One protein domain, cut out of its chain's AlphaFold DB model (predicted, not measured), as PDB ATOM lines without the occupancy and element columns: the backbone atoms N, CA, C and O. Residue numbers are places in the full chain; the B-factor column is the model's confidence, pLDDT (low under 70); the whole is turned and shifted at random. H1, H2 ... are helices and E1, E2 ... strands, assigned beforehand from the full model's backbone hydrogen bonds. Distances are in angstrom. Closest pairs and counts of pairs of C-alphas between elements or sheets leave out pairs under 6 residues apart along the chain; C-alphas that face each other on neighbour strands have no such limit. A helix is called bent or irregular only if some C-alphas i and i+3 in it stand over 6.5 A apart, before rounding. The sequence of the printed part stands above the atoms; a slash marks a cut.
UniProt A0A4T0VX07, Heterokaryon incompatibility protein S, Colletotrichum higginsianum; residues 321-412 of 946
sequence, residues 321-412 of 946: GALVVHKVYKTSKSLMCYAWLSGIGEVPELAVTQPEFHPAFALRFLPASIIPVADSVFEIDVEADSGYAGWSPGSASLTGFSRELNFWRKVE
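This is residues 321 to 412 of the 946 residues of the protein "Heterokaryon incompatibility protein S" of Colletotrichum higginsianum (UniProt A0A4T0VX07). A long two-stranded hairpin, E1 and E2, makes one side of the model, and the longest helix, H3, lies alongside E2; beyond H3 is a region of loops with two short helices, H2 close to H3 and H1 at the far end. The long link of residues 342 to 358 runs from the hairpin across to H1. The printed part has 92 residues with two strands and then three named helices, in the order E1, E2, H1, H2, H3; the sheet, E1 - E2, is antiparallel. The class is mixed, helices and strands, with under half of the residues in named elements. The whole is compact, with a radius of gyration of the C-alphas of 13.9 A and spans of 39 by 34 by 27 A.

E1, residues 323 to 331, and E2, residues 334 to 341, form a hairpin, antiparallel at 157 degrees, with N 326 and O 338 2.9 A apart, within hydrogen-bond range. The closest C-alphas of E2 and H3, residues 398 to 412, are those of Met 336 and Ser 402, 5.4 A apart. E1 and H3 are apart. H2, residues 375 to 378, is close to H3 but not clearly touching, with the C-alphas of Phe 378 and Arg 403 closest at 6.6 A. H1, residues 359 to 364, is apart from H2 and H3. In H3 every O i to N i+4 pair is within hydrogen-bond range; in H1 0 of 2 are, beside 2 of 3 O i to N i+3 pairs, and H2 is too short for an O i to N i+4 pair.

E1 begins at C-alpha 323 (198.745, 208.847, 208.329) and is 25.0 A long; E2 is 23.8 A. H3, 21.5 A, ends at C-alpha 412 (215.542, 229.138, 190.590). H1 is irregular, but only just: C-alphas 360 and 363 are 6.6 A apart.

The two C-alphas farthest apart, those of Gly 343 and Ala 360, are 40.0 A apart. The printed part has no cut. The links E2 to H1 and H2 to H3 are long. The mean pLDDT of the printed part is 80.4; residues 328 to 334, 343 to 352, 354 and 412 are under 70.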
ATOM      1  N   GLY A 321     193.289 206.071 212.157       75.44
ATOM      2  CA  GLY A 321     194.539 206.553 212.733       75.44
ATOM      3  C   GLY A 321     195.778 206.431 211.831       75.44
ATOM      4  O   GLY A 321     196.843 206.908 212.229       75.44
ATOM      5  N   ALA A 322     195.668 205.860 210.625       84.56
ATOM      6  CA  ALA A 322     196.757 205.851 209.646       84.56
ATOM      7  C   ALA A 322     197.051 207.266 209.137       84.56
ATOM      8  O   ALA A 322     196.130 208.046 208.891       84.56
ATOM      9  N   LEU A 323     198.330 207.582 208.929       86.06
ATOM     10  CA  LEU A 323     198.745 208.847 208.329       86.06
ATOM     11  C   LEU A 323     198.214 208.962 206.892       86.06
ATOM     12  O   LEU A 323     198.316 208.016 206.107       86.06
ATOM     13  N   VAL A 324     197.700 210.141 206.552       80.56
ATOM     14  CA  VAL A 324     197.356 210.564 205.191       80.56
ATOM     15  C   VAL A 324     198.095 211.868 204.913       80.56
ATOM     16  O   VAL A 324     198.113 212.756 205.765       80.56
ATOM     17  N   VAL A 325     198.703 211.980 203.732       79.62
ATOM     18  CA  VAL A 325     199.348 213.201 203.231       79.62
ATOM     19  C   VAL A 325     198.599 213.676 201.989       79.62
ATOM     20  O   VAL A 325     198.108 212.865 201.206       79.62
ATOM     21  N   HIS A 326     198.494 214.991 201.808       71.50
ATOM     22  CA  HIS A 326     197.843 215.592 200.648       71.50
ATOM     23  C   HIS A 326     198.623 216.808 200.151       71.50
ATOM     24  O   HIS A 326     198.983 217.692 200.930       71.50
ATOM     25  N   LYS A 327     198.869 216.836 198.841       70.81
ATOM     26  CA  LYS A 327     199.563 217.900 198.112       70.81
ATOM     27  C   LYS A 327     198.533 218.901 197.580       70.81
ATOM     28  O   LYS A 327     197.672 218.517 196.795       70.81
ATOM     29  N   VAL A 328     198.631 220.169 197.978       59.03
ATOM     30  CA  VAL A 328     197.759 221.256 197.500       59.03
ATOM     31  C   VAL A 328     198.601 222.331 196.829       59.03
ATOM     32  O   VAL A 328     199.436 222.971 197.468       59.03
ATOM     33  N   TYR A 329     198.356 222.566 195.544       59.56
ATOM     34  CA  TYR A 329     199.001 223.636 194.790       59.56
ATOM     35  C   TYR A 329     198.243 224.960 195.003       59.56
ATOM     36  O   TYR A 329     197.168 225.173 194.449       59.56
ATOM     37  N   LYS A 330     198.798 225.855 195.835       46.53
ATOM     38  CA  LYS A 330     198.265 227.207 196.117       46.53
ATOM     39  C   LYS A 330     198.384 228.128 194.896       46.53
ATOM     40  O   LYS A 330     197.557 229.011 194.685       46.53
ATOM     41  N   THR A 331     199.418 227.901 194.092       51.44
ATOM     42  CA  THR A 331     199.581 228.388 192.716       51.44
ATOM     43  C   THR A 331     200.253 227.276 191.908       51.44
ATOM     44  O   THR A 331     200.772 226.325 192.494       51.44
ATOM     45  N   SER A 332     200.354 227.422 190.584       50.59
ATOM     46  CA  SER A 332     201.126 226.504 189.726       50.59
ATOM     47  C   SER A 332     202.609 226.358 190.113       50.59
ATOM     48  O   SER A 332     203.278 225.460 189.613       50.59
ATOM     49  N   LYS A 333     203.136 227.208 191.011       52.59
ATOM     50  CA  LYS A 333     204.513 227.133 191.528       52.59
ATOM     51  C   LYS A 333     204.629 227.040 193.059       52.59
ATOM     52  O   LYS A 333     205.750 226.962 193.551       52.59
ATOM     53  N   SER A 334     203.535 226.997 193.825       64.19
ATOM     54  CA  SER A 334     203.571 226.956 195.302       64.19
ATOM     55  C   SER A 334     202.812 225.731 195.827       64.19
ATOM     56  O   SER A 334     201.592 225.653 195.679       64.19
ATOM     57  N   LEU A 335     203.529 224.757 196.403       71.25
ATOM     58  CA  LEU A 335     202.983 223.515 196.971       71.25
ATOM     59  C   LEU A 335     202.894 223.604 198.501       71.25
ATOM     60  O   LEU A 335     203.862 223.977 199.156       71.25
ATOM     61  N   MET A 336     201.773 223.172 199.073       73.00
ATOM     62  CA  MET A 336     201.625 222.918 200.506       73.00
ATOM     63  C   MET A 336     201.247 221.456 200.737       73.00
ATOM     64  O   MET A 336     200.250 220.975 200.196       73.00
ATOM     65  N   CYS A 337     202.034 220.748 201.547       75.50
ATOM     66  CA  CYS A 337     201.718 219.396 201.991       75.50
ATOM     67  C   CYS A 337     201.018 219.441 203.354       75.50
ATOM     68  O   CYS A 337     201.596 219.885 204.347       75.50
ATOM     69  N   TYR A 338     199.791 218.932 203.411       73.81
ATOM     70  CA  TYR A 338     199.026 218.758 204.645       73.81
ATOM     71  C   TYR A 338     199.044 217.294 205.084       73.81
ATOM     72  O   TYR A 338     199.151 216.396 204.248       73.81
ATOM     73  N   ALA A 339     198.890 217.054 206.386       79.69
ATOM     74  CA  ALA A 339     198.687 215.721 206.941       79.69
ATOM     75  C   ALA A 339     197.504 215.686 207.909       79.69
ATOM     76  O   ALA A 339     197.225 216.655 208.614       79.69
ATOM     77  N   TRP A 340     196.843 214.534 207.964       76.88
ATOM     78  CA  TRP A 340     195.866 214.174 208.991       76.88
ATOM     79  C   TRP A 340     195.925 212.666 209.244       76.88
ATOM     80  O   TRP A 340     196.644 211.935 208.557       76.88
ATOM     81  N   LEU A 341     195.170 212.188 210.233       80.75
ATOM     82  CA  LEU A 341     194.997 210.758 210.471       80.75
ATOM     83  C   LEU A 341     193.626 210.308 209.950       80.75
ATOM     84  O   LEU A 341     192.611 210.936 210.242       80.75
ATOM     85  N   SER A 342     193.583 209.231 209.165       76.19
ATOM     86  CA  SER A 342     192.343 208.703 208.583       76.19
ATOM     87  C   SER A 342     191.319 208.367 209.672       76.19
ATOM     88  O   SER A 342     191.677 207.808 210.705       76.19
ATOM     89  N   GLY A 343     190.047 208.717 209.466       64.88
ATOM     90  CA  GLY A 343     188.971 208.460 210.435       64.88
ATOM     91  C   GLY A 343     189.088 209.205 211.777       64.88
ATOM     92  O   GLY A 343     188.295 208.943 212.675       64.88
ATOM     93  N   ILE A 344     190.045 210.127 211.932       68.69
ATOM     94  CA  ILE A 344     190.249 210.952 213.132       68.69
ATOM     95  C   ILE A 344     190.177 212.440 212.732       68.69
ATOM     96  O   ILE A 344     190.435 212.799 211.584       68.69
ATOM     97  N   GLY A 345     189.776 213.308 213.668       54.66
ATOM     98  CA  GLY A 345     189.748 214.764 213.476       54.66
ATOM     99  C   GLY A 345     191.139 215.414 213.408       54.66
ATOM    100  O   GLY A 345     192.148 214.753 213.175       54.66
ATOM    101  N   GLU A 346     191.208 216.729 213.635       54.88
ATOM    102  CA  GLU A 346     192.496 217.426 213.772       54.88
ATOM    103  C   GLU A 346     193.281 216.870 214.972       54.88
ATOM    104  O   GLU A 346     192.741 216.732 216.070       54.88
ATOM    105  N   VAL A 347     194.561 216.540 214.761       64.19
ATOM    106  CA  VAL A 347     195.431 215.943 215.787       64.19
ATOM    107  C   VAL A 347     196.625 216.870 216.037       64.19
ATOM    108  O   VAL A 347     197.479 216.986 215.154       64.19
ATOM    109  N   PRO A 348     196.736 217.510 217.221       62.84
ATOM    110  CA  PRO A 348     197.842 218.422 217.534       62.84
ATOM    111  C   PRO A 348     199.239 217.791 217.400       62.84
ATOM    112  O   PRO A 348     200.191 218.477 217.051       62.84
ATOM    113  N   GLU A 349     199.348 216.473 217.591       66.19
ATOM    114  CA  GLU A 349     200.578 215.673 217.439       66.19
ATOM    115  C   GLU A 349     201.197 215.724 216.029       66.19
ATOM    116  O   GLU A 349     202.352 215.344 215.858       66.19
ATOM    117  N   LEU A 350     200.456 216.181 215.012       68.81
ATOM    118  CA  LEU A 350     200.980 216.380 213.656       68.81
ATOM    119  C   LEU A 350     201.621 217.765 213.459       68.81
ATOM    120  O   LEU A 350     202.396 217.950 212.523       68.81
ATOM    121  N   ALA A 351     201.335 218.725 214.342       59.94
ATOM    122  CA  ALA A 351     201.844 220.096 214.305       59.94
ATOM    123  C   ALA A 351     203.034 220.281 215.268       59.94
ATOM    124  O   ALA A 351     203.045 221.193 216.092       59.94
ATOM    125  N   VAL A 352     204.024 219.383 215.193       64.31
ATOM    126  CA  VAL A 352     205.180 219.364 216.107       64.31
ATOM    127  C   VAL A 352     206.059 220.604 215.916       64.31
ATOM    128  O   VAL A 352     206.925 220.637 215.046       64.31
ATOM    129  N   THR A 353     205.874 221.609 216.770       70.69
ATOM    130  CA  THR A 353     206.844 222.687 216.984       70.69
ATOM    131  C   THR A 353     207.899 222.222 217.986       70.69
ATOM    132  O   THR A 353     207.552 221.819 219.098       70.69
ATOM    133  N   GLN A 354     209.181 222.295 217.626       69.88
ATOM    134  CA  GLN A 354     210.273 222.061 218.582       69.88
ATOM    135  C   GLN A 354     210.235 223.123 219.702       69.88
ATOM    136  O   GLN A 354     210.023 224.298 219.392       69.88
ATOM    137  N   PRO A 355     210.449 222.756 220.981       72.19
ATOM    138  CA  PRO A 355     210.486 223.722 222.072       72.19
ATOM    139  C   PRO A 355     211.686 224.668 221.937       72.19
ATOM    140  O   PRO A 355     212.743 224.313 221.408       72.19
ATOM    141  N   GLU A 356     211.532 225.886 222.448       78.94
ATOM    142  CA  GLU A 356     212.613 226.868 222.470       78.94
ATOM    143  C   GLU A 356     213.717 226.463 223.455       78.94
ATOM    144  O   GLU A 356     213.454 226.098 224.599       78.94
ATOM    145  N   PHE A 357     214.975 226.607 223.034       84.62
ATOM    146  CA  PHE A 357     216.142 226.422 223.905       84.62
ATOM    147  C   PHE A 357     216.175 227.435 225.069       84.62
ATOM    148  O   PHE A 357     216.580 227.107 226.185       84.62
ATOM    149  N   HIS A 358     215.767 228.677 224.800       93.50
ATOM    150  CA  HIS A 358     215.700 229.770 225.768       93.50
ATOM    151  C   HIS A 358     214.766 230.868 225.225       93.50
ATOM    152  O   HIS A 358     214.857 231.135 224.027       93.50
ATOM    153  N   PRO A 359     213.969 231.587 226.044       93.69
ATOM    154  CA  PRO A 359     213.029 232.618 225.564       93.69
ATOM    155  C   PRO A 359     213.650 233.775 224.757       93.69
ATOM    156  O   PRO A 359     212.964 234.487 224.030       93.69
ATOM    157  N   ALA A 360     214.968 233.980 224.848       94.44
ATOM    158  CA  ALA A 360     215.707 234.888 223.959       94.44
ATOM    159  C   ALA A 360     215.635 234.472 222.471       94.44
ATOM    160  O   ALA A 360     215.690 235.315 221.580       94.44
ATOM    161  N   PHE A 361     215.494 233.170 222.203       93.88
ATOM    162  CA  PHE A 361     215.481 232.571 220.869       93.88
ATOM    163  C   PHE A 361     214.084 232.514 220.233       93.88
ATOM    164  O   PHE A 361     213.997 232.198 219.047       93.88
ATOM    165  N   ALA A 362     213.022 232.890 220.960       91.88
ATOM    166  CA  ALA A 362     211.681 233.116 220.408       91.88
ATOM    167  C   ALA A 362     211.714 234.041 219.178       91.88
ATOM    168  O   ALA A 362     211.028 233.803 218.186       91.88
ATOM    169  N   LEU A 363     212.600 235.048 219.215       93.25
ATOM    170  CA  LEU A 363     212.821 236.038 218.154       93.25
ATOM    171  C   LEU A 363     213.228 235.439 216.798       93.25
ATOM    172  O   LEU A 363     213.167 236.129 215.786       93.25
ATOM    173  N   ARG A 364     213.637 234.164 216.744       92.75
ATOM    174  CA  ARG A 364     213.894 233.457 215.482       92.75
ATOM    175  C   ARG A 364     212.618 233.253 214.660       92.75
ATOM    176  O   ARG A 364     212.718 233.127 213.442       92.75
ATOM    177  N   PHE A 365     211.446 233.209 215.288       93.62
ATOM    178  CA  PHE A 365     210.181 232.881 214.635       93.62
ATOM    179  C   PHE A 365     209.259 234.096 214.513       93.62
ATOM    180  O   PHE A 365     209.345 235.056 215.278       93.62
ATOM    181  N   LEU A 366     208.351 234.061 213.537       93.31
ATOM    182  CA  LEU A 366     207.329 235.096 213.384       93.31
ATOM    183  C   LEU A 366     206.302 235.042 214.537       93.31
ATOM    184  O   LEU A 366     205.819 233.954 214.860       93.31
ATOM    185  N   PRO A 367     205.903 236.187 215.131       91.00
ATOM    186  CA  PRO A 367     204.863 236.229 216.158       91.00
ATOM    187  C   PRO A 367     203.545 235.611 215.679       91.00
ATOM    188  O   PRO A 367     203.101 235.866 214.559       91.00
ATOM    189  N   ALA A 368     202.872 234.846 216.543       86.69
ATOM    190  CA  ALA A 368     201.650 234.109 216.192       86.69
ATOM    191  C   ALA A 368     200.479 234.999 215.716       86.69
ATOM    192  O   ALA A 368     199.604 234.528 214.989       86.69
ATOM    193  N   SER A 369     200.479 236.286 216.077       85.75
ATOM    194  CA  SER A 369     199.567 237.320 215.563       85.75
ATOM    195  C   SER A 369     199.800 237.668 214.085       85.75
ATOM    196  O   SER A 369     198.870 238.100 213.407       85.75
ATOM    197  N   ILE A 370     201.020 237.464 213.581       90.25
ATOM    198  CA  ILE A 370     201.490 237.868 212.247       90.25
ATOM    199  C   ILE A 370     201.556 236.667 211.286       90.25
ATOM    200  O   ILE A 370     201.267 236.826 210.099       90.25
ATOM    201  N   ILE A 371     201.833 235.450 211.786       86.25
ATOM    202  CA  ILE A 371     201.850 234.196 210.996       86.25
ATOM    203  C   ILE A 371     200.683 234.079 209.983       86.25
ATOM    204  O   ILE A 371     200.961 233.727 208.834       86.25
ATOM    205  N   PRO A 372     199.407 234.394 210.315       82.38
ATOM    206  CA  PRO A 372     198.284 234.241 209.382       82.38
ATOM    207  C   PRO A 372     198.374 235.060 208.086       82.38
ATOM    208  O   PRO A 372     197.683 234.717 207.131       82.38
ATOM    209  N   VAL A 373     199.190 236.120 208.048       80.56
ATOM    210  CA  VAL A 373     199.376 236.993 206.871       80.56
ATOM    211  C   VAL A 373     200.799 236.939 206.291       80.56
ATOM    212  O   VAL A 373     201.082 237.614 205.305       80.56
ATOM    213  N   ALA A 374     201.691 236.123 206.860       86.62
ATOM    214  CA  ALA A 374     203.129 236.136 206.572       86.62
ATOM    215  C   ALA A 374     203.604 235.132 205.499       86.62
ATOM    216  O   ALA A 374     204.805 234.895 205.363       86.62
ATOM    217  N   ASP A 375     202.696 234.547 204.710       78.94
ATOM    218  CA  ASP A 375     203.039 233.558 203.669       78.94
ATOM    219  C   ASP A 375     204.083 234.058 202.655       78.94
ATOM    220  O   ASP A 375     204.920 233.277 202.208       78.94
ATOM    221  N   SER A 376     204.082 235.355 202.336       80.19
ATOM    222  CA  SER A 376     205.084 235.984 201.467       80.19
ATOM    223  C   SER A 376     206.501 235.946 202.055       80.19
ATOM    224  O   SER A 376     207.462 235.799 201.300       80.19
ATOM    225  N   VAL A 377     206.641 236.007 203.386       87.56
ATOM    226  CA  VAL A 377     207.925 235.853 204.091       87.56
ATOM    227  C   VAL A 377     208.344 234.386 204.134       87.56
ATOM    228  O   VAL A 377     209.492 234.074 203.840       87.56
ATOM    229  N   PHE A 378     207.425 233.458 204.410       86.81
ATOM    230  CA  PHE A 378     207.753 232.026 204.456       86.81
ATOM    231  C   PHE A 378     208.205 231.439 203.104       86.81
ATOM    232  O   PHE A 378     208.869 230.404 203.076       86.81
ATOM    233  N   GLU A 379     207.866 232.084 201.984       82.44
ATOM    234  CA  GLU A 379     208.342 231.708 200.644       82.44
ATOM    235  C   GLU A 379     209.770 232.210 200.320       82.44
ATOM    236  O   GLU A 379     210.337 231.792 199.312       82.44
ATOM    237  N   ILE A 380     210.364 233.077 201.153       85.44
ATOM    238  CA  ILE A 380     211.739 233.605 200.992       85.44
ATOM    239  C   ILE A 380     212.640 233.364 202.215       85.44
ATOM    240  O   ILE A 380     213.864 233.413 202.095       85.44
ATOM    241  N   ASP A 381     212.056 233.085 203.379       89.81
ATOM    242  CA  ASP A 381     212.744 232.843 204.641       89.81
ATOM    243  C   ASP A 381     212.029 231.743 205.443       89.81
ATOM    244  O   ASP A 381     211.178 231.975 206.304       89.81
ATOM    245  N   VAL A 382     212.375 230.499 205.114       90.44
ATOM    246  CA  VAL A 382     211.728 229.297 205.661       90.44
ATOM    247  C   VAL A 382     211.999 229.088 207.154       90.44
ATOM    248  O   VAL A 382     211.253 228.368 207.810       90.44
ATOM    249  N   GLU A 383     213.061 229.695 207.700       87.62
ATOM    250  CA  GLU A 383     213.455 229.522 209.105       87.62
ATOM    251  C   GLU A 383     212.621 230.379 210.073       87.62
ATOM    252  O   GLU A 383     212.724 230.190 211.285       87.62
ATOM    253  N   ALA A 384     211.798 231.298 209.554       92.50
ATOM    254  CA  ALA A 384     210.884 232.125 210.338       92.50
ATOM    255  C   ALA A 384     209.596 231.384 210.765       92.50
ATOM    256  O   ALA A 384     208.858 231.877 211.621       92.50
ATOM    257  N   ASP A 385     209.310 230.215 210.177       91.62
ATOM    258  CA  ASP A 385     208.163 229.360 210.513       91.62
ATOM    259  C   ASP A 385     208.519 228.460 211.711       91.62
ATOM    260  O   ASP A 385     209.408 227.612 211.619       91.62
ATOM    261  N   SER A 386     207.837 228.612 212.851       89.12
ATOM    262  CA  SER A 386     208.062 227.750 214.026       89.12
ATOM    263  C   SER A 386     207.657 226.292 213.778       89.12
ATOM    264  O   SER A 386     208.185 225.384 214.423       89.12
ATOM    265  N   GLY A 387     206.793 226.046 212.788       88.31
ATOM    266  CA  GLY A 387     206.461 224.720 212.283       88.31
ATOM    267  C   GLY A 387     207.501 224.135 211.322       88.31
ATOM    268  O   GLY A 387     207.273 223.044 210.808       88.31
ATOM    269  N   TYR A 388     208.624 224.810 211.042       91.06
ATOM    270  CA  TYR A 388     209.647 224.332 210.102       91.06
ATOM    271  C   TYR A 388     210.344 223.037 210.554       91.06
ATOM    272  O   TYR A 388     210.547 222.123 209.752       91.06
ATOM    273  N   ALA A 389     210.765 222.966 211.819       91.44
ATOM    274  CA  ALA A 389     211.678 221.928 212.296       91.44
ATOM    275  C   ALA A 389     210.976 220.576 212.509       91.44
ATOM    276  O   ALA A 389     209.886 220.511 213.065       91.44
ATOM    277  N   GLY A 390     211.620 219.485 212.087       90.81
ATOM    278  CA  GLY A 390     211.171 218.122 212.380       90.81
ATOM    279  C   GLY A 390     211.636 217.643 213.760       90.81
ATOM    280  O   GLY A 390     212.482 218.281 214.389       90.81
ATOM    281  N   TRP A 391     211.117 216.502 214.235       90.19
ATOM    282  CA  TRP A 391     211.480 215.965 215.558       90.19
ATOM    283  C   TRP A 391     212.953 215.520 215.655       90.19
ATOM    284  O   TRP A 391     213.519 215.555 216.744       90.19
ATOM    285  N   SER A 392     213.590 215.138 214.538       91.31
ATOM    286  CA  SER A 392     215.018 214.781 214.500       91.31
ATOM    287  C   SER A 392     215.893 216.024 214.253       91.31
ATOM    288  O   SER A 392     215.549 216.838 213.385       91.31
ATOM    289  N   PRO A 393     217.045 216.196 214.930       93.62
ATOM    290  CA  PRO A 393     217.995 217.269 214.635       93.62
ATOM    291  C   PRO A 393     218.335 217.353 213.140       93.62
ATOM    292  O   PRO A 393     218.546 216.340 212.474       93.62
ATOM    293  N   GLY A 394     218.363 218.561 212.571       93.25
ATOM    294  CA  GLY A 394     218.642 218.781 211.141       93.25
ATOM    295  C   GLY A 394     217.553 218.323 210.159       93.25
ATOM    296  O   GLY A 394     217.764 218.432 208.952       93.25
ATOM    297  N   SER A 395     216.412 217.821 210.644       94.50
ATOM    298  CA  SER A 395     215.250 217.481 209.813       94.50
ATOM    299  C   SER A 395     214.212 218.610 209.772       94.50
ATOM    300  O   SER A 395     214.159 219.471 210.653       94.50
ATOM    301  N   ALA A 396     213.369 218.593 208.742       93.44
ATOM    302  CA  ALA A 396     212.194 219.440 208.592       93.44
ATOM    303  C   ALA A 396     210.910 218.655 208.914       93.44
ATOM    304  O   ALA A 396     210.865 217.428 208.790       93.44
ATOM    305  N   SER A 397     209.851 219.363 209.298       92.06
ATOM    306  CA  SER A 397     208.490 218.820 209.324       92.06
ATOM    307  C   SER A 397     207.924 218.710 207.897       92.06
ATOM    308  O   SER A 397     208.570 219.109 206.923       92.06
ATOM    309  N   LEU A 398     206.684 218.235 207.747       89.00
ATOM    310  CA  LEU A 398     205.975 218.287 206.461       89.00
ATOM    311  C   LEU A 398     205.724 219.733 205.981       89.00
ATOM    312  O   LEU A 398     205.831 220.029 204.787       89.00
ATOM    313  N   THR A 399     205.466 220.651 206.919       87.12
ATOM    314  CA  THR A 399     205.373 222.091 206.648       87.12
ATOM    315  C   THR A 399     206.732 222.629 206.208       87.12
ATOM    316  O   THR A 399     206.828 223.246 205.150       87.12
ATOM    317  N   GLY A 400     207.805 222.330 206.948       90.50
ATOM    318  CA  GLY A 400     209.167 222.766 206.616       90.50
ATOM    319  C   GLY A 400     209.665 222.243 205.266       90.50
ATOM    320  O   GLY A 400     210.280 222.993 204.514       90.50
ATOM    321  N   PHE A 401     209.322 221.001 204.905       90.31
ATOM    322  CA  PHE A 401     209.551 220.443 203.566       90.31
ATOM    323  C   PHE A 401     208.836 221.256 202.476       90.31
ATOM    324  O   PHE A 401     209.442 221.590 201.457       90.31
ATOM    325  N   SER A 402     207.576 221.633 202.713       86.38
ATOM    326  CA  SER A 402     206.802 222.480 201.793       86.38
ATOM    327  C   SER A 402     207.436 223.870 201.635       86.38
ATOM    328  O   SER A 402     207.555 224.374 200.519       86.38
ATOM    329  N   ARG A 403     207.905 224.478 202.738       88.88
ATOM    330  CA  ARG A 403     208.621 225.766 202.701       88.88
ATOM    331  C   ARG A 403     209.948 225.661 201.935       88.88
ATOM    332  O   ARG A 403     210.190 226.493 201.067       88.88
ATOM    333  N   GLU A 404     210.774 224.637 202.195       89.19
ATOM    334  CA  GLU A 404     212.026 224.377 201.452       89.19
ATOM    335  C   GLU A 404     211.774 224.275 199.940       89.19
ATOM    336  O   GLU A 404     212.449 224.951 199.164       89.19
ATOM    337  N   LEU A 405     210.789 223.477 199.514       85.00
ATOM    338  CA  LEU A 405     210.451 223.302 198.098       85.00
ATOM    339  C   LEU A 405     210.099 224.626 197.411       85.00
ATOM    340  O   LEU A 405     210.651 224.944 196.356       85.00
ATOM    341  N   ASN A 406     209.208 225.413 198.016       85.00
ATOM    342  CA  ASN A 406     208.779 226.686 197.438       85.00
ATOM    343  C   ASN A 406     209.915 227.717 197.419       85.00
ATOM    344  O   ASN A 406     210.042 228.456 196.444       85.00
ATOM    345  N   PHE A 407     210.769 227.729 198.448       88.19
ATOM    346  CA  PHE A 407     211.959 228.574 198.494       88.19
ATOM    347  C   PHE A 407     212.931 228.254 197.352       88.19
ATOM    348  O   PHE A 407     213.310 229.160 196.613       88.19
ATOM    349  N   TRP A 408     213.330 226.988 197.173       84.31
ATOM    350  CA  TRP A 408     214.316 226.641 196.140       84.31
ATOM    351  C   TRP A 408     213.766 226.896 194.738       84.31
ATOM    352  O   TRP A 408     214.450 227.532 193.938       84.31
ATOM    353  N   ARG A 409     212.495 226.548 194.490       79.88
ATOM    354  CA  ARG A 409     211.814 226.869 193.231       79.88
ATOM    355  C   ARG A 409     211.734 228.383 192.982       79.88
ATOM    356  O   ARG A 409     211.917 228.809 191.848       79.88
ATOM    357  N   LYS A 410     211.508 229.219 194.011       77.81
ATOM    358  CA  LYS A 410     211.574 230.690 193.877       77.81
ATOM    359  C   LYS A 410     212.988 231.202 193.598       77.81
ATOM    360  O   LYS A 410     213.127 232.136 192.817       77.81
ATOM    361  N   VAL A 411     214.019 230.626 194.219       76.62
ATOM    362  CA  VAL A 411     215.424 230.999 193.968       76.62
ATOM    363  C   VAL A 411     215.824 230.662 192.528       76.62
ATOM    364  O   VAL A 411     216.487 231.474 191.889       76.62
ATOM    365  N   GLU A 412     215.366 229.530 191.996       67.38
ATOM    366  CA  GLU A 412     215.542 229.138 190.590       67.38
ATOM    367  C   GLU A 412     214.768 230.077 189.639       67.38
ATOM    368  O   GLU A 412     215.349 230.590 188.690       67.38
TER     369      GLU A 412